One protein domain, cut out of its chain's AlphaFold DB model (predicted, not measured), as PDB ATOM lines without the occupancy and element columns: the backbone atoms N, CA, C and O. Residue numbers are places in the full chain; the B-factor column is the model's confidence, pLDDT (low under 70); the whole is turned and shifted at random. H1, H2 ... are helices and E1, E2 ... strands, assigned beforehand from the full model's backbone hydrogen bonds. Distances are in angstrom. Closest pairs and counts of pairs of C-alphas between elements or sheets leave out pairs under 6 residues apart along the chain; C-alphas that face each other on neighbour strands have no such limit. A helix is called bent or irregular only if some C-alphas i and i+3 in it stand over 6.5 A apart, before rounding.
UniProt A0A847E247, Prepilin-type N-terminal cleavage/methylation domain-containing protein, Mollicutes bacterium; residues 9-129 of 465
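What this domain is: This is residues 9 to 129 of the 465 residues of the protein "Prepilin-type N-terminal cleavage/methylation domain-containing protein" of Mollicutes bacterium (UniProt A0A847E247). One very long helix, H1, runs as a shaft into a small compact head: its residues 9 to 33 stick out free as an arm, while its residues 37 to 56 pack across one face of a twisted sheet of five strands. The short helix H3 lies at the E1 and E2 side of that same face, and the tiny H2 lies off the sheet, past the end of H1. The printed part has 121 residues, with three named helices and five named strands in the order H1, H2, E1, H3, E2, E3, E4, E5; the sheet runs E1, E2, E3, E4, E5, all antiparallel, and the class is mixed, helices and strands. The whole is extended, with a radius of gyration of the C-alphas of 20.9 A and spans of 77 by 25 by 23 A, the arm making much of the length.

Where its parts are: H1 is residues 9 to 57, 72.0 A long, from C-alpha 9 at (36.896, -0.179, 43.323) to C-alpha 57 at (18.784, 21.931, -22.720). It has a kink of 30 degrees near residue 24, and is neither bent nor irregular, but only just: C-alphas 24 and 27 are 6.3 A apart. H2 is residues 63 to 66, E1 residues 74 to 76 and H3 residues 77 to 81. E2 is residues 93 to 98, 16.6 A; E3 is residues 105 to 112, 18.1 A, and bends by 53 degrees at residue 109. E4 is residues 115 to 120, 16.7 A, and E5 is residues 124 to 128, 13.1 A, ending at C-alpha 128 (24.921, 26.324, 5.076).

How they stand to each other: H1 is on the sheet at a height of 6.6 A, over E2, E3, E4 and E5, and runs only just slantwise to the strands, at 32 degrees to E3 on the local plane. Its closest C-alphas to E5 are Gln 46 and Val 125, 6.0 A. H3 is on the same face, over none of the strands; its closest C-alphas to E2 are Val 77 and Gly 94, 5.4 A. H2 is not on the sheet, and is close to but not clearly touching H3, with Phe 65 and Ile 79 the closest C-alphas at 7.7 A. E2 to E5 form a meander, each strand the antiparallel neighbour of the one before, in three hairpins. N 75 and O 96 of E1 and E2 are 2.8 A apart, N 95 and O 109 of E2 and E3 2.9 A, N 110 and O 117 of E3 and E4 2.8 A, and N 126 and O 118 of E4 and E5 2.8 A, each within hydrogen-bond range. Every O i to N i+4 pair is within that range in H3, and 43 of 45 are in H1; H2 is too short for such a pair.

The domain as a whole: The C-alphas of Ile 9 and Ser 63, the two farthest apart, are 76.6 A apart. Without residues 9 to 33 the body spans 40 by 24 by 20 A. The printed part has no cut, and the link from H3 to E2 is long, with 11 residues. The mean pLDDT of the printed part is 77.5; it is under 70 at residues 24 to 36, 38, 67 to 72, 114 to 115, 121 to 123 and 127 to 129.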
ATOM      1  N   ILE A   9      35.984  -1.279  43.664       87.25
ATOM      2  CA  ILE A   9      36.896  -0.179  43.323       87.25
ATOM      3  C   ILE A   9      37.417  -0.324  41.889       87.25
ATOM      4  O   ILE A   9      37.455   0.657  41.155       87.25
ATOM      5  N   GLU A  10      37.781  -1.537  41.466       87.75
ATOM      6  CA  GLU A  10      38.212  -1.785  40.086       87.75
ATOM      7  C   GLU A  10      37.071  -1.535  39.093       87.75
ATOM      8  O   GLU A  10      37.294  -0.943  38.041       87.75
ATOM      9  N   LEU A  11      35.837  -1.918  39.444       88.94
ATOM     10  CA  LEU A  11      34.658  -1.630  38.624       88.94
ATOM     11  C   LEU A  11      34.409  -0.120  38.497       88.94
ATOM     12  O   LEU A  11      34.179   0.372  37.394       88.94
ATOM     13  N   LEU A  12      34.504   0.618  39.607       87.69
ATOM     14  CA  LEU A  12      34.354   2.073  39.607       87.69
ATOM     15  C   LEU A  12      35.421   2.748  38.734       87.69
ATOM     16  O   LEU A  12      35.094   3.627  37.944       87.69
ATOM     17  N   GLY A  13      36.677   2.299  38.821       92.31
ATOM     18  CA  GLY A  13      37.764   2.815  37.986       92.31
ATOM     19  C   GLY A  13      37.506   2.626  36.489       92.31
ATOM     20  O   GLY A  13      37.717   3.552  35.709       92.31
ATOM     21  N   VAL A  14      36.985   1.463  36.082       92.88
ATOM     22  CA  VAL A  14      36.630   1.195  34.678       92.88
ATOM     23  C   VAL A  14      35.490   2.100  34.210       92.88
ATOM     24  O   VAL A  14      35.576   2.657  33.119       92.88
ATOM     25  N   ILE A  15      34.454   2.294  35.031       93.00
ATOM     26  CA  ILE A  15      33.325   3.174  34.694       93.00
ATOM     27  C   ILE A  15      33.797   4.621  34.512       93.00
ATOM     28  O   ILE A  15      33.425   5.256  33.531       93.00
ATOM     29  N   VAL A  16      34.653   5.127  35.405       91.06
ATOM     30  CA  VAL A  16      35.205   6.490  35.305       91.06
ATOM     31  C   VAL A  16      36.025   6.663  34.024       91.06
ATOM     32  O   VAL A  16      35.858   7.654  33.319       91.06
ATOM     33  N   ILE A  17      36.871   5.687  33.676       94.19
ATOM     34  CA  ILE A  17      37.661   5.732  32.436       94.19
ATOM     35  C   ILE A  17      36.748   5.709  31.203       94.19
ATOM     36  O   ILE A  17      36.951   6.497  30.282       94.19
ATOM     37  N   LEU A  18      35.729   4.845  31.185       90.81
ATOM     38  CA  LEU A  18      34.768   4.781  30.080       90.81
ATOM     39  C   LEU A  18      33.965   6.078  29.943       90.81
ATOM     40  O   LEU A  18      33.757   6.528  28.821       90.81
ATOM     41  N   ALA A  19      33.568   6.703  31.054       83.94
ATOM     42  CA  ALA A  19      32.872   7.985  31.043       83.94
ATOM     43  C   ALA A  19      33.740   9.090  30.422       83.94
ATOM     44  O   ALA A  19      33.276   9.804  29.540       83.94
ATOM     45  N   ILE A  20      35.020   9.177  30.801       87.94
ATOM     46  CA  ILE A  20      35.958  10.155  30.226       87.94
ATOM     47  C   ILE A  20      36.160   9.908  28.724       87.94
ATOM     48  O   ILE A  20      36.140  10.851  27.936       87.94
ATOM     49  N   ILE A  21      36.319   8.644  28.310       89.69
ATOM     50  CA  ILE A  21      36.451   8.294  26.889       89.69
ATOM     51  C   ILE A  21      35.183   8.692  26.129       89.69
ATOM     52  O   ILE A  21      35.292   9.314  25.077       89.69
ATOM     53  N   LEU A  22      33.990   8.387  26.643       73.31
ATOM     54  CA  LEU A  22      32.727   8.745  25.992       73.31
ATOM     55  C   LEU A  22      32.572  10.261  25.835       73.31
ATOM     56  O   LEU A  22      32.239  10.708  24.740       73.31
ATOM     57  N   VAL A  23      32.898  11.039  26.871       74.81
ATOM     58  CA  VAL A  23      32.851  12.512  26.832       74.81
ATOM     59  C   VAL A  23      33.730  13.084  25.713       74.81
ATOM     60  O   VAL A  23      33.323  14.030  25.051       74.81
ATOM     61  N   ILE A  24      34.900  12.493  25.446       69.56
ATOM     62  CA  ILE A  24      35.796  12.948  24.366       69.56
ATOM     63  C   ILE A  24      35.362  12.402  22.997       69.56
ATOM     64  O   ILE A  24      35.433  13.099  21.987       69.56
ATOM     65  N   THR A  25      34.945  11.137  22.933       59.41
ATOM     66  CA  THR A  25      34.768  10.428  21.654       59.41
ATOM     67  C   THR A  25      33.433  10.756  20.988       59.41
ATOM     68  O   THR A  25      33.374  10.817  19.761       59.41
ATOM     69  N   VAL A  26      32.371  10.983  21.770       59.56
ATOM     70  CA  VAL A  26      31.030  11.275  21.235       59.56
ATOM     71  C   VAL A  26      31.022  12.556  20.385       59.56
ATOM     72  O   VAL A  26      30.603  12.454  19.231       59.56
ATOM     73  N   PRO A  27      31.564  13.708  20.839       50.94
ATOM     74  CA  PRO A  27      31.617  14.919  20.013       50.94
ATOM     75  C   PRO A  27      32.419  14.741  18.715       50.94
ATOM     76  O   PRO A  27      32.006  15.218  17.662       50.94
ATOM     77  N   ILE A  28      33.538  14.003  18.757       60.91
ATOM     78  CA  ILE A  28      34.399  13.767  17.582       60.91
ATOM     79  C   ILE A  28      33.679  12.914  16.533       60.91
ATOM     80  O   ILE A  28      33.667  13.254  15.351       60.91
ATOM     81  N   VAL A  29      33.082  11.795  16.953       60.06
ATOM     82  CA  VAL A  29      32.347  10.905  16.042       60.06
ATOM     83  C   VAL A  29      31.116  11.618  15.485       60.06
ATOM     84  O   VAL A  29      30.863  11.525  14.285       60.06
ATOM     85  N   TYR A  30      30.408  12.381  16.320       50.56
ATOM     86  CA  TYR A  30      29.291  13.218  15.890       50.56
ATOM     87  C   TYR A  30      29.718  14.233  14.819       50.56
ATOM     88  O   TYR A  30      29.108  14.283  13.753       50.56
ATOM     89  N   GLY A  31      30.826  14.954  15.028       46.91
ATOM     90  CA  GLY A  31      31.373  15.899  14.047       46.91
ATOM     91  C   GLY A  31      31.773  15.245  12.717       46.91
ATOM     92  O   GLY A  31      31.516  15.800  11.650       46.91
ATOM     93  N   ILE A  32      32.350  14.038  12.744       55.34
ATOM     94  CA  ILE A  32      32.695  13.285  11.522       55.34
ATOM     95  C   ILE A  32      31.435  12.869  10.751       55.34
ATOM     96  O   ILE A  32      31.411  12.973   9.520       55.34
ATOM     97  N   ILE A  33      30.396  12.409  11.456       56.97
ATOM     98  CA  ILE A  33      29.113  12.029  10.850       56.97
ATOM     99  C   ILE A  33      28.426  13.262  10.251       56.97
ATOM    100  O   ILE A  33      28.063  13.219   9.075       56.97
ATOM    101  N   LYS A  34      28.337  14.376  10.999       59.00
ATOM    102  CA  LYS A  34      27.784  15.665  10.535       59.00
ATOM    103  C   LYS A  34      28.488  16.129   9.254       59.00
ATOM    104  O   LYS A  34      27.835  16.369   8.243       59.00
ATOM    105  N   ASN A  35      29.824  16.141   9.245       59.59
ATOM    106  CA  ASN A  35      30.621  16.557   8.084       59.59
ATOM    107  C   ASN A  35      30.482  15.624   6.874       59.59
ATOM    108  O   ASN A  35      30.453  16.093   5.734       59.59
ATOM    109  N   SER A  36      30.401  14.311   7.099       64.38
ATOM    110  CA  SER A  36      30.219  13.341   6.011       64.38
ATOM    111  C   SER A  36      28.831  13.463   5.385       64.38
ATOM    112  O   SER A  36      28.715  13.460   4.160       64.38
ATOM    113  N   ASN A  37      27.793  13.646   6.209       71.88
ATOM    114  CA  ASN A  37      26.438  13.912   5.731       71.88
ATOM    115  C   ASN A  37      26.396  15.230   4.937       71.88
ATOM    116  O   ASN A  37      25.936  15.251   3.801       71.88
ATOM    117  N   LYS A  38      27.014  16.302   5.456       67.44
ATOM    118  CA  LYS A  38      27.129  17.606   4.777       67.44
ATOM    119  C   LYS A  38      27.739  17.493   3.378       67.44
ATOM    120  O   LYS A  38      27.216  18.060   2.422       67.44
ATOM    121  N   GLN A  39      28.841  16.752   3.236       71.50
ATOM    122  CA  GLN A  39      29.473  16.540   1.929       71.50
ATOM    123  C   GLN A  39      28.577  15.752   0.970       71.50
ATOM    124  O   GLN A  39      28.521  16.093  -0.212       71.50
ATOM    125  N   ALA A  40      27.857  14.743   1.468       77.06
ATOM    126  CA  ALA A  40      26.895  13.999   0.664       77.06
ATOM    127  C   ALA A  40      25.757  14.909   0.174       77.06
ATOM    128  O   ALA A  40      25.485  14.945  -1.023       77.06
ATOM    129  N   LYS A  41      25.170  15.731   1.055       82.88
ATOM    130  CA  LYS A  41      24.101  16.677   0.691       82.88
ATOM    131  C   LYS A  41      24.572  17.774  -0.262       82.88
ATOM    132  O   LYS A  41      23.878  18.070  -1.230       82.88
ATOM    133  N   ARG A  42      25.796  18.293  -0.084       79.19
ATOM    134  CA  ARG A  42      26.431  19.199  -1.061       79.19
ATOM    135  C   ARG A  42      26.472  18.579  -2.450       79.19
ATOM    136  O   ARG A  42      26.156  19.235  -3.439       79.19
ATOM    137  N   PHE A  43      26.915  17.328  -2.521       80.94
ATOM    138  CA  PHE A  43      27.047  16.606  -3.777       80.94
ATOM    139  C   PHE A  43      25.679  16.349  -4.424       80.94
ATOM    140  O   PHE A  43      25.534  16.530  -5.636       80.94
ATOM    141  N   SER A  44      24.665  16.013  -3.624       87.56
ATOM    142  CA  SER A  44      23.277  15.889  -4.074       87.56
ATOM    143  C   SER A  44      22.749  17.208  -4.653       87.56
ATOM    144  O   SER A  44      22.295  17.232  -5.795       87.56
ATOM    145  N   ALA A  45      22.929  18.333  -3.951       86.88
ATOM    146  CA  ALA A  45      22.536  19.663  -4.427       86.88
ATOM    147  C   ALA A  45      23.250  20.064  -5.738       86.88
ATOM    148  O   ALA A  45      22.625  20.588  -6.661       86.88
ATOM    149  N   GLN A  46      24.547  19.762  -5.871       83.62
ATOM    150  CA  GLN A  46      25.292  19.980  -7.123       83.62
ATOM    151  C   GLN A  46      24.738  19.149  -8.280       83.62
ATOM    152  O   GLN A  46      24.587  19.645  -9.399       83.62
ATOM    153  N   THR A  47      24.446  17.877  -8.011       87.19
ATOM    154  CA  THR A  47      23.897  16.952  -9.004       87.19
ATOM    155  C   THR A  47      22.507  17.402  -9.440       87.19
ATOM    156  O   THR A  47      22.216  17.395 -10.635       87.19
ATOM    157  N   TYR A  48      21.700  17.892  -8.501       92.75
ATOM    158  CA  TYR A  48      20.375  18.436  -8.755       92.75
ATOM    159  C   TYR A  48      20.406  19.635  -9.716       92.75
ATOM    160  O   TYR A  48      19.811  19.575 -10.791       92.75
ATOM    161  N   VAL A  49      21.190  20.679  -9.409       90.56
ATOM    162  CA  VAL A  49      21.337  21.858 -10.294       90.56
ATOM    163  C   VAL A  49      21.857  21.461 -11.675       90.56
ATOM    164  O   VAL A  49      21.376  21.939 -12.705       90.56
ATOM    165  N   LYS A  50      22.830  20.546 -11.724       89.19
ATOM    166  CA  LYS A  50      23.356  20.032 -12.989       89.19
ATOM    167  C   LYS A  50      22.267  19.340 -13.810       89.19
ATOM    168  O   LYS A  50      22.210  19.540 -15.022       89.19
ATOM    169  N   GLN A  51      21.414  18.547 -13.171       91.19
ATOM    170  CA  GLN A  51      20.345  17.826 -13.849       91.19
ATOM    171  C   GLN A  51      19.239  18.765 -14.344       91.19
ATOM    172  O   GLN A  51      18.692  18.515 -15.419       91.19
ATOM    173  N   ILE A  52      18.968  19.869 -13.640       91.94
ATOM    174  CA  ILE A  52      18.094  20.943 -14.137       91.94
ATOM    175  C   ILE A  52      18.656  21.516 -15.433       91.94
ATOM    176  O   ILE A  52      17.974  21.478 -16.451       91.94
ATOM    177  N   ASN A  53      19.915  21.960 -15.429       90.00
ATOM    178  CA  ASN A  53      20.553  22.538 -16.616       90.00
ATOM    179  C   ASN A  53      20.550  21.575 -17.815       90.00
ATOM    180  O   ASN A  53      20.285  21.983 -18.943       90.00
ATOM    181  N   VAL A  54      20.797  20.283 -17.581       89.06
ATOM    182  CA  VAL A  54      20.690  19.255 -18.631       89.06
ATOM    183  C   VAL A  54      19.254  19.131 -19.139       89.06
ATOM    184  O   VAL A  54      19.034  19.014 -20.342       89.06
ATOM    185  N   SER A  55      18.279  19.159 -18.234       89.81
ATOM    186  CA  SER A  55      16.868  18.977 -18.570       89.81
ATOM    187  C   SER A  55      16.305  20.176 -19.343       89.81
ATOM    188  O   SER A  55      15.597  19.956 -20.325       89.81
ATOM    189  N   LEU A  56      16.713  21.405 -18.996       88.31
ATOM    190  CA  LEU A  56      16.420  22.635 -19.748       88.31
ATOM    191  C   LEU A  56      16.950  22.555 -21.187       88.31
ATOM    192  O   LEU A  56      16.214  22.821 -22.127       88.31
ATOM    193  N   GLN A  57      18.187  22.087 -21.381       84.25
ATOM    194  CA  GLN A  57      18.784  21.931 -22.720       84.25
ATOM    195  C   GLN A  57      18.172  20.800 -23.559       84.25
ATOM    196  O   GLN A  57      18.426  20.710 -24.760       84.25
ATOM    197  N   SER A  58      17.425  19.898 -22.926       81.69
ATOM    198  CA  SER A  58      16.797  18.747 -23.582       81.69
ATOM    199  C   SER A  58      15.292  18.917 -23.804       81.69
ATOM    200  O   SER A  58      14.624  17.930 -24.108       81.69
ATOM    201  N   ASP A  59      14.768  20.136 -23.625       72.69
ATOM    202  CA  ASP A  59      13.347  20.490 -23.751       72.69
ATOM    203  C   ASP A  59      12.418  19.599 -22.896       72.69
ATOM    204  O   ASP A  59      11.285  19.299 -23.276       72.69
ATOM    205  N   LYS A  60      12.903  19.129 -21.734       79.19
ATOM    206  CA  LYS A  60      12.093  18.321 -20.802       79.19
ATOM    207  C   LYS A  60      11.042  19.146 -20.060       79.19
ATOM    208  O   LYS A  60      10.016  18.595 -19.666       79.19
ATOM    209  N   PHE A  61      11.315  20.429 -19.848       82.25
ATOM    210  CA  PHE A  61      10.376  21.370 -19.248       82.25
ATOM    211  C   PHE A  61       9.465  21.935 -20.339       82.25
ATOM    212  O   PHE A  61       9.942  22.373 -21.386       82.25
ATOM    213  N   ASP A  62       8.152  21.888 -20.115       76.50
ATOM    214  CA  ASP A  62       7.153  22.366 -21.069       76.50
ATOM    215  C   ASP A  62       6.799  23.844 -20.840       76.50
ATOM    216  O   ASP A  62       7.238  24.474 -19.882       76.50
ATOM    217  N   SER A  63       5.988  24.428 -21.725       70.88
ATOM    218  CA  SER A  63       5.553  25.824 -21.577       70.88
ATOM    219  C   SER A  63       4.774  26.075 -20.280       70.88
ATOM    220  O   SER A  63       4.860  27.169 -19.736       70.88
ATOM    221  N   ASN A  64       4.061  25.065 -19.764       72.19
ATOM    222  CA  ASN A  64       3.296  25.179 -18.519       72.19
ATOM    223  C   ASN A  64       4.212  25.345 -17.301       72.19
ATOM    224  O   ASN A  64       3.872  26.090 -16.388       72.19
ATOM    225  N   PHE A  65       5.376  24.685 -17.298       78.06
ATOM    226  CA  PHE A  65       6.391  24.888 -16.268       78.06
ATOM    227  C   PHE A  65       6.833  26.356 -16.200       78.06
ATOM    228  O   PHE A  65       6.896  26.938 -15.125       78.06
ATOM    229  N   PHE A  66       7.084  26.995 -17.343       73.31
ATOM    230  CA  PHE A  66       7.560  28.382 -17.356       73.31
ATOM    231  C   PHE A  66       6.472  29.413 -17.022       73.31
ATOM    232  O   PHE A  66       6.804  30.513 -16.584       73.31
ATOM    233  N   GLU A  67       5.193  29.054 -17.175       67.50
ATOM    234  CA  GLU A  67       4.043  29.874 -16.772       67.50
ATOM    235  C   GLU A  67       3.770  29.839 -15.256       67.50
ATOM    236  O   GLU A  67       2.992  30.654 -14.770       67.50
ATOM    237  N   SER A  68       4.416  28.949 -14.491       60.09
ATOM    238  CA  SER A  68       4.184  28.797 -13.045       60.09
ATOM    239  C   SER A  68       5.048  29.709 -12.155       60.09
ATOM    240  O   SER A  68       5.164  29.452 -10.959       60.09
ATOM    241  N   SER A  69       5.723  30.712 -12.726       58.22
ATOM    242  CA  SER A  69       6.638  31.609 -12.002       58.22
ATOM    243  C   SER A  69       5.959  32.950 -11.696       58.22
ATOM    244  O   SER A  69       5.784  33.764 -12.603       58.22
ATOM    245  N   ASP A  70       5.705  33.230 -10.417       55.34
ATOM    246  CA  ASP A  70       5.229  34.544  -9.944       55.34
ATOM    247  C   ASP A  70       6.373  35.447  -9.427       55.34
ATOM    248  O   ASP A  70       6.161  36.617  -9.108       55.34
ATOM    249  N   LEU A  71       7.610  34.931  -9.367       52.53
ATOM    250  CA  LEU A  71       8.725  35.552  -8.645       52.53
ATOM    251  C   LEU A  71       9.999  35.650  -9.503       52.53
ATOM    252  O   LEU A  71      10.922  34.862  -9.339       52.53
ATOM    253  N   HIS A  72      10.068  36.621 -10.421       64.88
ATOM    254  CA  HIS A  72      11.294  36.955 -11.175       64.88
ATOM    255  C   HIS A  72      12.032  35.741 -11.784       64.88
ATOM    256  O   HIS A  72      13.256  35.653 -11.698       64.88
ATOM    257  N   ASN A  73      11.299  34.820 -12.424       79.94
ATOM    258  CA  ASN A  73      11.870  33.642 -13.084       79.94
ATOM    259  C   ASN A  73      12.517  32.618 -12.128       79.94
ATOM    260  O   ASN A  73      13.455  31.897 -12.490       79.94
ATOM    261  N   CYS A  74      12.017  32.569 -10.894       79.62
ATOM    262  CA  CYS A  74      12.345  31.567  -9.892       79.62
ATOM    263  C   CYS A  74      11.205  30.558  -9.733       79.62
ATOM    264  O   CYS A  74      10.029  30.920  -9.690       79.62
ATOM    265  N   TYR A  75      11.575  29.286  -9.620       83.31
ATOM    266  CA  TYR A  75      10.668  28.145  -9.622       83.31
ATOM    267  C   TYR A  75      10.875  27.301  -8.370       83.31
ATOM    268  O   TYR A  75      12.010  27.063  -7.953       83.31
ATOM    269  N   ASP A  76       9.777  26.826  -7.790       83.50
ATOM    270  CA  ASP A  76       9.826  25.938  -6.635       83.50
ATOM    271  C   ASP A  76      10.404  24.569  -7.012       83.50
ATOM    272  O   ASP A  76      10.052  23.991  -8.050       83.50
ATOM    273  N   VAL A  77      11.280  24.033  -6.161       87.50
ATOM    274  CA  VAL A  77      11.851  22.694  -6.362       87.50
ATOM    275  C   VAL A  77      10.779  21.604  -6.397       87.50
ATOM    276  O   VAL A  77      10.953  20.629  -7.114       87.50
ATOM    277  N   GLU A  78       9.648  21.770  -5.708       85.00
ATOM    278  CA  GLU A  78       8.505  20.852  -5.737       85.00
ATOM    279  C   GLU A  78       7.918  20.744  -7.149       85.00
ATOM    280  O   GLU A  78       7.628  19.646  -7.629       85.00
ATOM    281  N   ILE A  79       7.808  21.875  -7.852       84.75
ATOM    282  CA  ILE A  79       7.355  21.904  -9.244       84.75
ATOM    283  C   ILE A  79       8.415  21.250 -10.129       84.75
ATOM    284  O   ILE A  79       8.089  20.359 -10.913       84.75
ATOM    285  N   ILE A  80       9.680  21.648  -9.973       88.50
ATOM    286  CA  ILE A  80      10.807  21.136 -10.764       88.50
ATOM    287  C   ILE A  80      10.951  19.616 -10.623       88.50
ATOM    288  O   ILE A  80      11.185  18.925 -11.616       88.50
ATOM    289  N   ASN A  81      10.777  19.081  -9.415       90.25
ATOM    290  CA  ASN A  81      10.920  17.660  -9.111       90.25
ATOM    291  C   ASN A  81       9.962  16.781  -9.925       90.25
ATOM    292  O   ASN A  81      10.291  15.632 -10.205       90.25
ATOM    293  N   ASN A  82       8.823  17.314 -10.383       86.69
ATOM    294  CA  ASN A  82       7.899  16.580 -11.256       86.69
ATOM    295  C   ASN A  82       8.452  16.336 -12.673       86.69
ATOM    296  O   ASN A  82       7.930  15.489 -13.399       86.69
ATOM    297  N   TYR A  83       9.502  17.059 -13.073       86.00
ATOM    298  CA  TYR A  83      10.111  17.004 -14.408       86.00
ATOM    299  C   TYR A  83      11.517  16.388 -14.403       86.00
ATOM    300  O   TYR A  83      12.135  16.221 -15.462       86.00
ATOM    301  N   LEU A  84      12.037  16.045 -13.225       87.31
ATOM    302  CA  LEU A  84      13.393  15.552 -13.053       87.31
ATOM    303  C   LEU A  84      13.434  14.109 -12.567       87.31
ATOM    304  O   LEU A  84      12.637  13.662 -11.753       87.31
ATOM    305  N   GLU A  85      14.466  13.411 -13.026       82.62
ATOM    306  CA  GLU A  85      14.940  12.173 -12.423       82.62
ATOM    307  C   GLU A  85      16.400  12.413 -12.045       82.62
ATOM    308  O   GLU A  85      17.223  12.723 -12.912       82.62
ATOM    309  N   VAL A  86      16.708  12.340 -10.752       84.25
ATOM    310  CA  VAL A  86      18.040  12.614 -10.203       84.25
ATOM    311  C   VAL A  86      18.484  11.402  -9.396       84.25
ATOM    312  O   VAL A  86      17.750  10.920  -8.537       84.25
ATOM    313  N   ASP A  87      19.701  10.923  -9.655       73.00
ATOM    314  CA  ASP A  87      20.339   9.906  -8.822       73.00
ATOM    315  C   ASP A  87      20.867  10.562  -7.536       73.00
ATOM    316  O   ASP A  87      21.855  11.300  -7.568       73.00
ATOM    317  N   GLY A  88      20.218  10.284  -6.404       76.00
ATOM    318  CA  GLY A  88      20.592  10.807  -5.087       76.00
ATOM    319  C   GLY A  88      19.422  11.471  -4.364       76.00
ATOM    320  O   GLY A  88      18.267  11.311  -4.751       76.00
ATOM    321  N   ASP A  89      19.733  12.205  -3.299       84.06
ATOM    322  CA  ASP A  89      18.717  12.927  -2.535       84.06
ATOM    323  C   ASP A  89      18.289  14.185  -3.302       84.06
ATOM    324  O   ASP A  89      19.130  14.987  -3.712       84.06
ATOM    325  N   MET A  90      16.986  14.365  -3.503       86.38
ATOM    326  CA  MET A  90      16.446  15.580  -4.110       86.38
ATOM    327  C   MET A  90      16.059  16.583  -3.025       86.38
ATOM    328  O   MET A  90      15.649  16.168  -1.940       86.38
ATOM    329  N   PRO A  91      16.168  17.889  -3.306       87.19
ATOM    330  CA  PRO A  91      15.651  18.893  -2.408       87.19
ATOM    331  C   PRO A  91      14.134  18.815  -2.331       87.19
ATOM    332  O   PRO A  91      13.455  18.697  -3.352       87.19
ATOM    333  N   ASP A  92      13.615  18.867  -1.113       82.19
ATOM    334  CA  ASP A  92      12.183  18.875  -0.829       82.19
ATOM    335  C   ASP A  92      11.622  20.300  -0.786       82.19
ATOM    336  O   ASP A  92      10.429  20.489  -1.010       82.19
ATOM    337  N   GLN A  93      12.484  21.293  -0.546       72.94
ATOM    338  CA  GLN A  93      12.168  22.719  -0.542       72.94
ATOM    339  C   GLN A  93      13.292  23.573  -1.118       72.94
ATOM    340  O   GLN A  93      14.471  23.208  -1.090       72.94
ATOM    341  N   GLY A  94      12.913  24.742  -1.630       80.19
ATOM    342  CA  GLY A  94      13.849  25.646  -2.266       80.19
ATOM    343  C   GLY A  94      13.282  26.368  -3.476       80.19
ATOM    344  O   GLY A  94      12.211  26.035  -3.979       80.19
ATOM    345  N   LEU A  95      14.052  27.333  -3.961       81.75
ATOM    346  CA  LEU A  95      13.781  28.061  -5.194       81.75
ATOM    347  C   LEU A  95      14.981  27.922  -6.122       81.75
ATOM    348  O   LEU A  95      16.127  28.028  -5.685       81.75
ATOM    349  N   VAL A  96      14.715  27.726  -7.407       86.25
ATOM    350  CA  VAL A  96      15.720  27.735  -8.470       86.25
ATOM    351  C   VAL A  96      15.384  28.863  -9.427       86.25
ATOM    352  O   VAL A  96      14.325  28.859 -10.047       86.25
ATOM    353  N   CYS A  97      16.299  29.811  -9.569       84.38
ATOM    354  CA  CYS A  97      16.146  30.948 -10.461       84.38
ATOM    355  C   CYS A  97      16.899  30.709 -11.766       84.38
ATOM    356  O   CYS A  97      18.070  30.305 -11.766       84.38
ATOM    357  N   LEU A  98      16.220  30.970 -12.880       87.00
ATOM    358  CA  LEU A  98      16.768  30.843 -14.225       87.00
ATOM    359  C   LEU A  98      17.138  32.217 -14.796       87.00
ATOM    360  O   LEU A  98      16.598  33.248 -14.393       87.00
ATOM    361  N   ASN A  99      18.060  32.242 -15.756       81.88
ATOM    362  CA  ASN A  99      18.349  33.448 -16.531       81.88
ATOM    363  C   ASN A  99      17.147  33.871 -17.400       81.88
ATOM    364  O   ASN A  99      16.222  33.100 -17.617       81.88
ATOM    365  N   GLU A 100      17.193  35.073 -17.978       79.50
ATOM    366  CA  GLU A 100      16.119  35.625 -18.826       79.50
ATOM    367  C   GLU A 100      15.756  34.778 -20.068       79.50
ATOM    368  O   GLU A 100      14.728  35.020 -20.699       79.50
ATOM    369  N   TYR A 101      16.592  33.796 -20.426       83.81
ATOM    370  CA  TYR A 101      16.393  32.887 -21.560       83.81
ATOM    371  C   TYR A 101      15.854  31.508 -21.158       83.81
ATOM    372  O   TYR A 101      15.606  30.686 -22.038       83.81
ATOM    373  N   ASN A 102      15.660  31.249 -19.860       84.44
ATOM    374  CA  ASN A 102      15.177  29.980 -19.308       84.44
ATOM    375  C   ASN A 102      16.024  28.752 -19.674       84.44
ATOM    376  O   ASN A 102      15.519  27.634 -19.688       84.44
ATOM    377  N   ASP A 103      17.313  28.931 -19.956       86.50
ATOM    378  CA  ASP A 103      18.203  27.847 -20.397       86.50
ATOM    379  C   ASP A 103      19.331  27.535 -19.402       86.50
ATOM    380  O   ASP A 103      20.085  26.572 -19.593       86.50
ATOM    381  N   LEU A 104      19.432  28.310 -18.316       88.50
ATOM    382  CA  LEU A 104      20.470  28.149 -17.304       88.50
ATOM    383  C   LEU A 104      20.001  28.573 -15.909       88.50
ATOM    384  O   LEU A 104      19.442  29.654 -15.732       88.50
ATOM    385  N   VAL A 105      20.333  27.765 -14.901       87.56
ATOM    386  CA  VAL A 105      20.215  28.134 -13.484       87.56
ATOM    387  C   VAL A 105      21.267  29.184 -13.130       87.56
ATOM    388  O   VAL A 105      22.470  28.931 -13.253       87.56
ATOM    389  N   VAL A 106      20.823  30.343 -12.642       83.81
ATOM    390  CA  VAL A 106      21.697  31.439 -12.182       83.81
ATOM    391  C   VAL A 106      21.898  31.419 -10.673       83.81
ATOM    392  O   VAL A 106      22.997  31.715 -10.198       83.81
ATOM    393  N   SER A 107      20.876  31.006  -9.929       79.19
ATOM    394  CA  SER A 107      20.952  30.810  -8.487       79.19
ATOM    395  C   SER A 107      19.954  29.757  -8.017       79.19
ATOM    396  O   SER A 107      18.964  29.471  -8.689       79.19
ATOM    397  N   ALA A 108      20.225  29.150  -6.865       79.81
ATOM    398  CA  ALA A 108      19.253  28.305  -6.186       79.81
ATOM    399  C   ALA A 108      19.450  28.342  -4.669       79.81
ATOM    400  O   ALA A 108      20.580  28.421  -4.194       79.81
ATOM    401  N   SER A 109      18.358  28.231  -3.923       81.25
ATOM    402  CA  SER A 109      18.338  27.879  -2.501       81.25
ATOM    403  C   SER A 109      17.713  26.495  -2.423       81.25
ATOM    404  O   SER A 109      16.589  26.331  -2.880       81.25
ATOM    405  N   LEU A 110      18.445  25.496  -1.938       85.19
ATOM    406  CA  LEU A 110      18.048  24.088  -1.943       85.19
ATOM    407  C   LEU A 110      18.116  23.534  -0.529       85.19
ATOM    408  O   LEU A 110      19.111  23.742   0.164       85.19
ATOM    409  N   ASN A 111      17.105  22.786  -0.118       82.69
ATOM    410  CA  ASN A 111      17.078  22.132   1.178       82.69
ATOM    411  C   ASN A 111      16.994  20.619   1.012       82.69
ATOM    412  O   ASN A 111      16.124  20.150   0.289       82.69
ATOM    413  N   ILE A 112      17.908  19.869   1.633       81.25
ATOM    414  CA  ILE A 112      17.924  18.403   1.588       81.25
ATOM    415  C   ILE A 112      18.175  17.868   2.999       81.25
ATOM    416  O   ILE A 112      19.292  17.991   3.500       81.25
ATOM    417  N   ASP A 113      17.172  17.226   3.607       70.00
ATOM    418  CA  ASP A 113      17.239  16.656   4.963       70.00
ATOM    419  C   ASP A 113      17.925  17.610   5.960       70.00
ATOM    420  O   ASP A 113      18.946  17.271   6.562       70.00
ATOM    421  N   GLU A 114      17.373  18.822   6.100       62.88
ATOM    422  CA  GLU A 114      17.817  19.867   7.047       62.88
ATOM    423  C   GLU A 114      19.122  20.585   6.652       62.88
ATOM    424  O   GLU A 114      19.551  21.538   7.300       62.88
ATOM    425  N   VAL A 115      19.751  20.181   5.544       68.44
ATOM    426  CA  VAL A 115      20.948  20.832   5.012       68.44
ATOM    427  C   VAL A 115      20.566  21.825   3.923       68.44
ATOM    428  O   VAL A 115      20.220  21.450   2.798       68.44
ATOM    429  N   LYS A 116      20.714  23.114   4.235       74.00
ATOM    430  CA  LYS A 116      20.504  24.188   3.271       74.00
ATOM    431  C   LYS A 116      21.742  24.396   2.413       74.00
ATOM    432  O   LYS A 116      22.868  24.413   2.895       74.00
ATOM    433  N   SER A 117      21.546  24.566   1.118       79.38
ATOM    434  CA  SER A 117      22.615  24.807   0.159       79.38
ATOM    435  C   SER A 117      22.234  25.957  -0.752       79.38
ATOM    436  O   SER A 117      21.102  26.018  -1.223       79.38
ATOM    437  N   TYR A 118      23.182  26.840  -1.038       76.50
ATOM    438  CA  TYR A 118      22.998  27.898  -2.021       76.50
ATOM    439  C   TYR A 118      23.880  27.628  -3.222       76.50
ATOM    440  O   TYR A 118      25.033  27.223  -3.095       76.50
ATOM    441  N   TYR A 119      23.315  27.840  -4.398       78.75
ATOM    442  CA  TYR A 119      24.023  27.821  -5.657       78.75
ATOM    443  C   TYR A 119      24.038  29.229  -6.236       78.75
ATOM    444  O   TYR A 119      22.991  29.873  -6.303       78.75
ATOM    445  N   THR A 120      25.192  29.662  -6.731       71.88
ATOM    446  CA  THR A 120      25.275  30.734  -7.727       71.88
ATOM    447  C   THR A 120      26.134  30.268  -8.895       71.88
ATOM    448  O   THR A 120      27.011  29.415  -8.731       71.88
ATOM    449  N   LEU A 121      25.909  30.825 -10.084       68.62
ATOM    450  CA  LEU A 121      26.728  30.501 -11.255       68.62
ATOM    451  C   LEU A 121      28.219  30.836 -11.049       68.62
ATOM    452  O   LEU A 121      29.080  30.161 -11.611       68.62
ATOM    453  N   GLU A 122      28.523  31.860 -10.248       62.88
ATOM    454  CA  GLU A 122      29.891  32.322  -9.995       62.88
ATOM    455  C   GLU A 122      30.635  31.438  -8.986       62.88
ATOM    456  O   GLU A 122      31.803  31.108  -9.201       62.88
ATOM    457  N   THR A 123      29.966  31.035  -7.900       63.53
ATOM    458  CA  THR A 123      30.603  30.339  -6.766       63.53
ATOM    459  C   THR A 123      30.332  28.830  -6.726       63.53
ATOM    460  O   THR A 123      31.061  28.079  -6.073       63.53
ATOM    461  N   GLY A 124      29.337  28.339  -7.468       74.50
ATOM    462  CA  GLY A 124      28.874  26.954  -7.393       74.50
ATOM    463  C   GLY A 124      28.015  26.697  -6.149       74.50
ATOM    464  O   GLY A 124      27.374  27.609  -5.642       74.50
ATOM    465  N   VAL A 125      27.950  25.439  -5.683       70.94
ATOM    466  CA  VAL A 125      27.152  25.072  -4.492       70.94
ATOM    467  C   VAL A 125      27.965  25.209  -3.208       70.94
ATOM    468  O   VAL A 125      28.994  24.535  -3.042       70.94
ATOM    469  N   GLU A 126      27.424  25.973  -2.270       70.38
ATOM    470  CA  GLU A 126      27.876  26.141  -0.893       70.38
ATOM    471  C   GLU A 126      26.830  25.583   0.076       70.38
ATOM    472  O   GLU A 126      25.632  25.702  -0.165       70.38
ATOM    473  N   VAL A 127      27.274  24.933   1.155       58.66
ATOM    474  CA  VAL A 127      26.378  24.341   2.161       58.66
ATOM    475  C   VAL A 127      26.404  25.161   3.436       58.66
ATOM    476  O   VAL A 127      27.473  25.369   4.012       58.66
ATOM    477  N   ILE A 128      25.215  25.528   3.891       57.84
ATOM    478  CA  ILE A 128      24.921  26.324   5.076       57.84
ATOM    479  C   ILE A 128      24.372  25.354   6.136       57.84
ATOM    480  O   ILE A 128      23.477  24.559   5.859       57.84
ATOM    481  N   GLU A 129      24.989  25.314   7.317       50.06
ATOM    482  CA  GLU A 129      24.527  24.463   8.432       50.06
ATOM    483  C   GLU A 129      23.234  24.998   9.087       50.06
ATOM    484  O   GLU A 129      22.829  26.138   8.878       50.06
TER     485      GLU A 129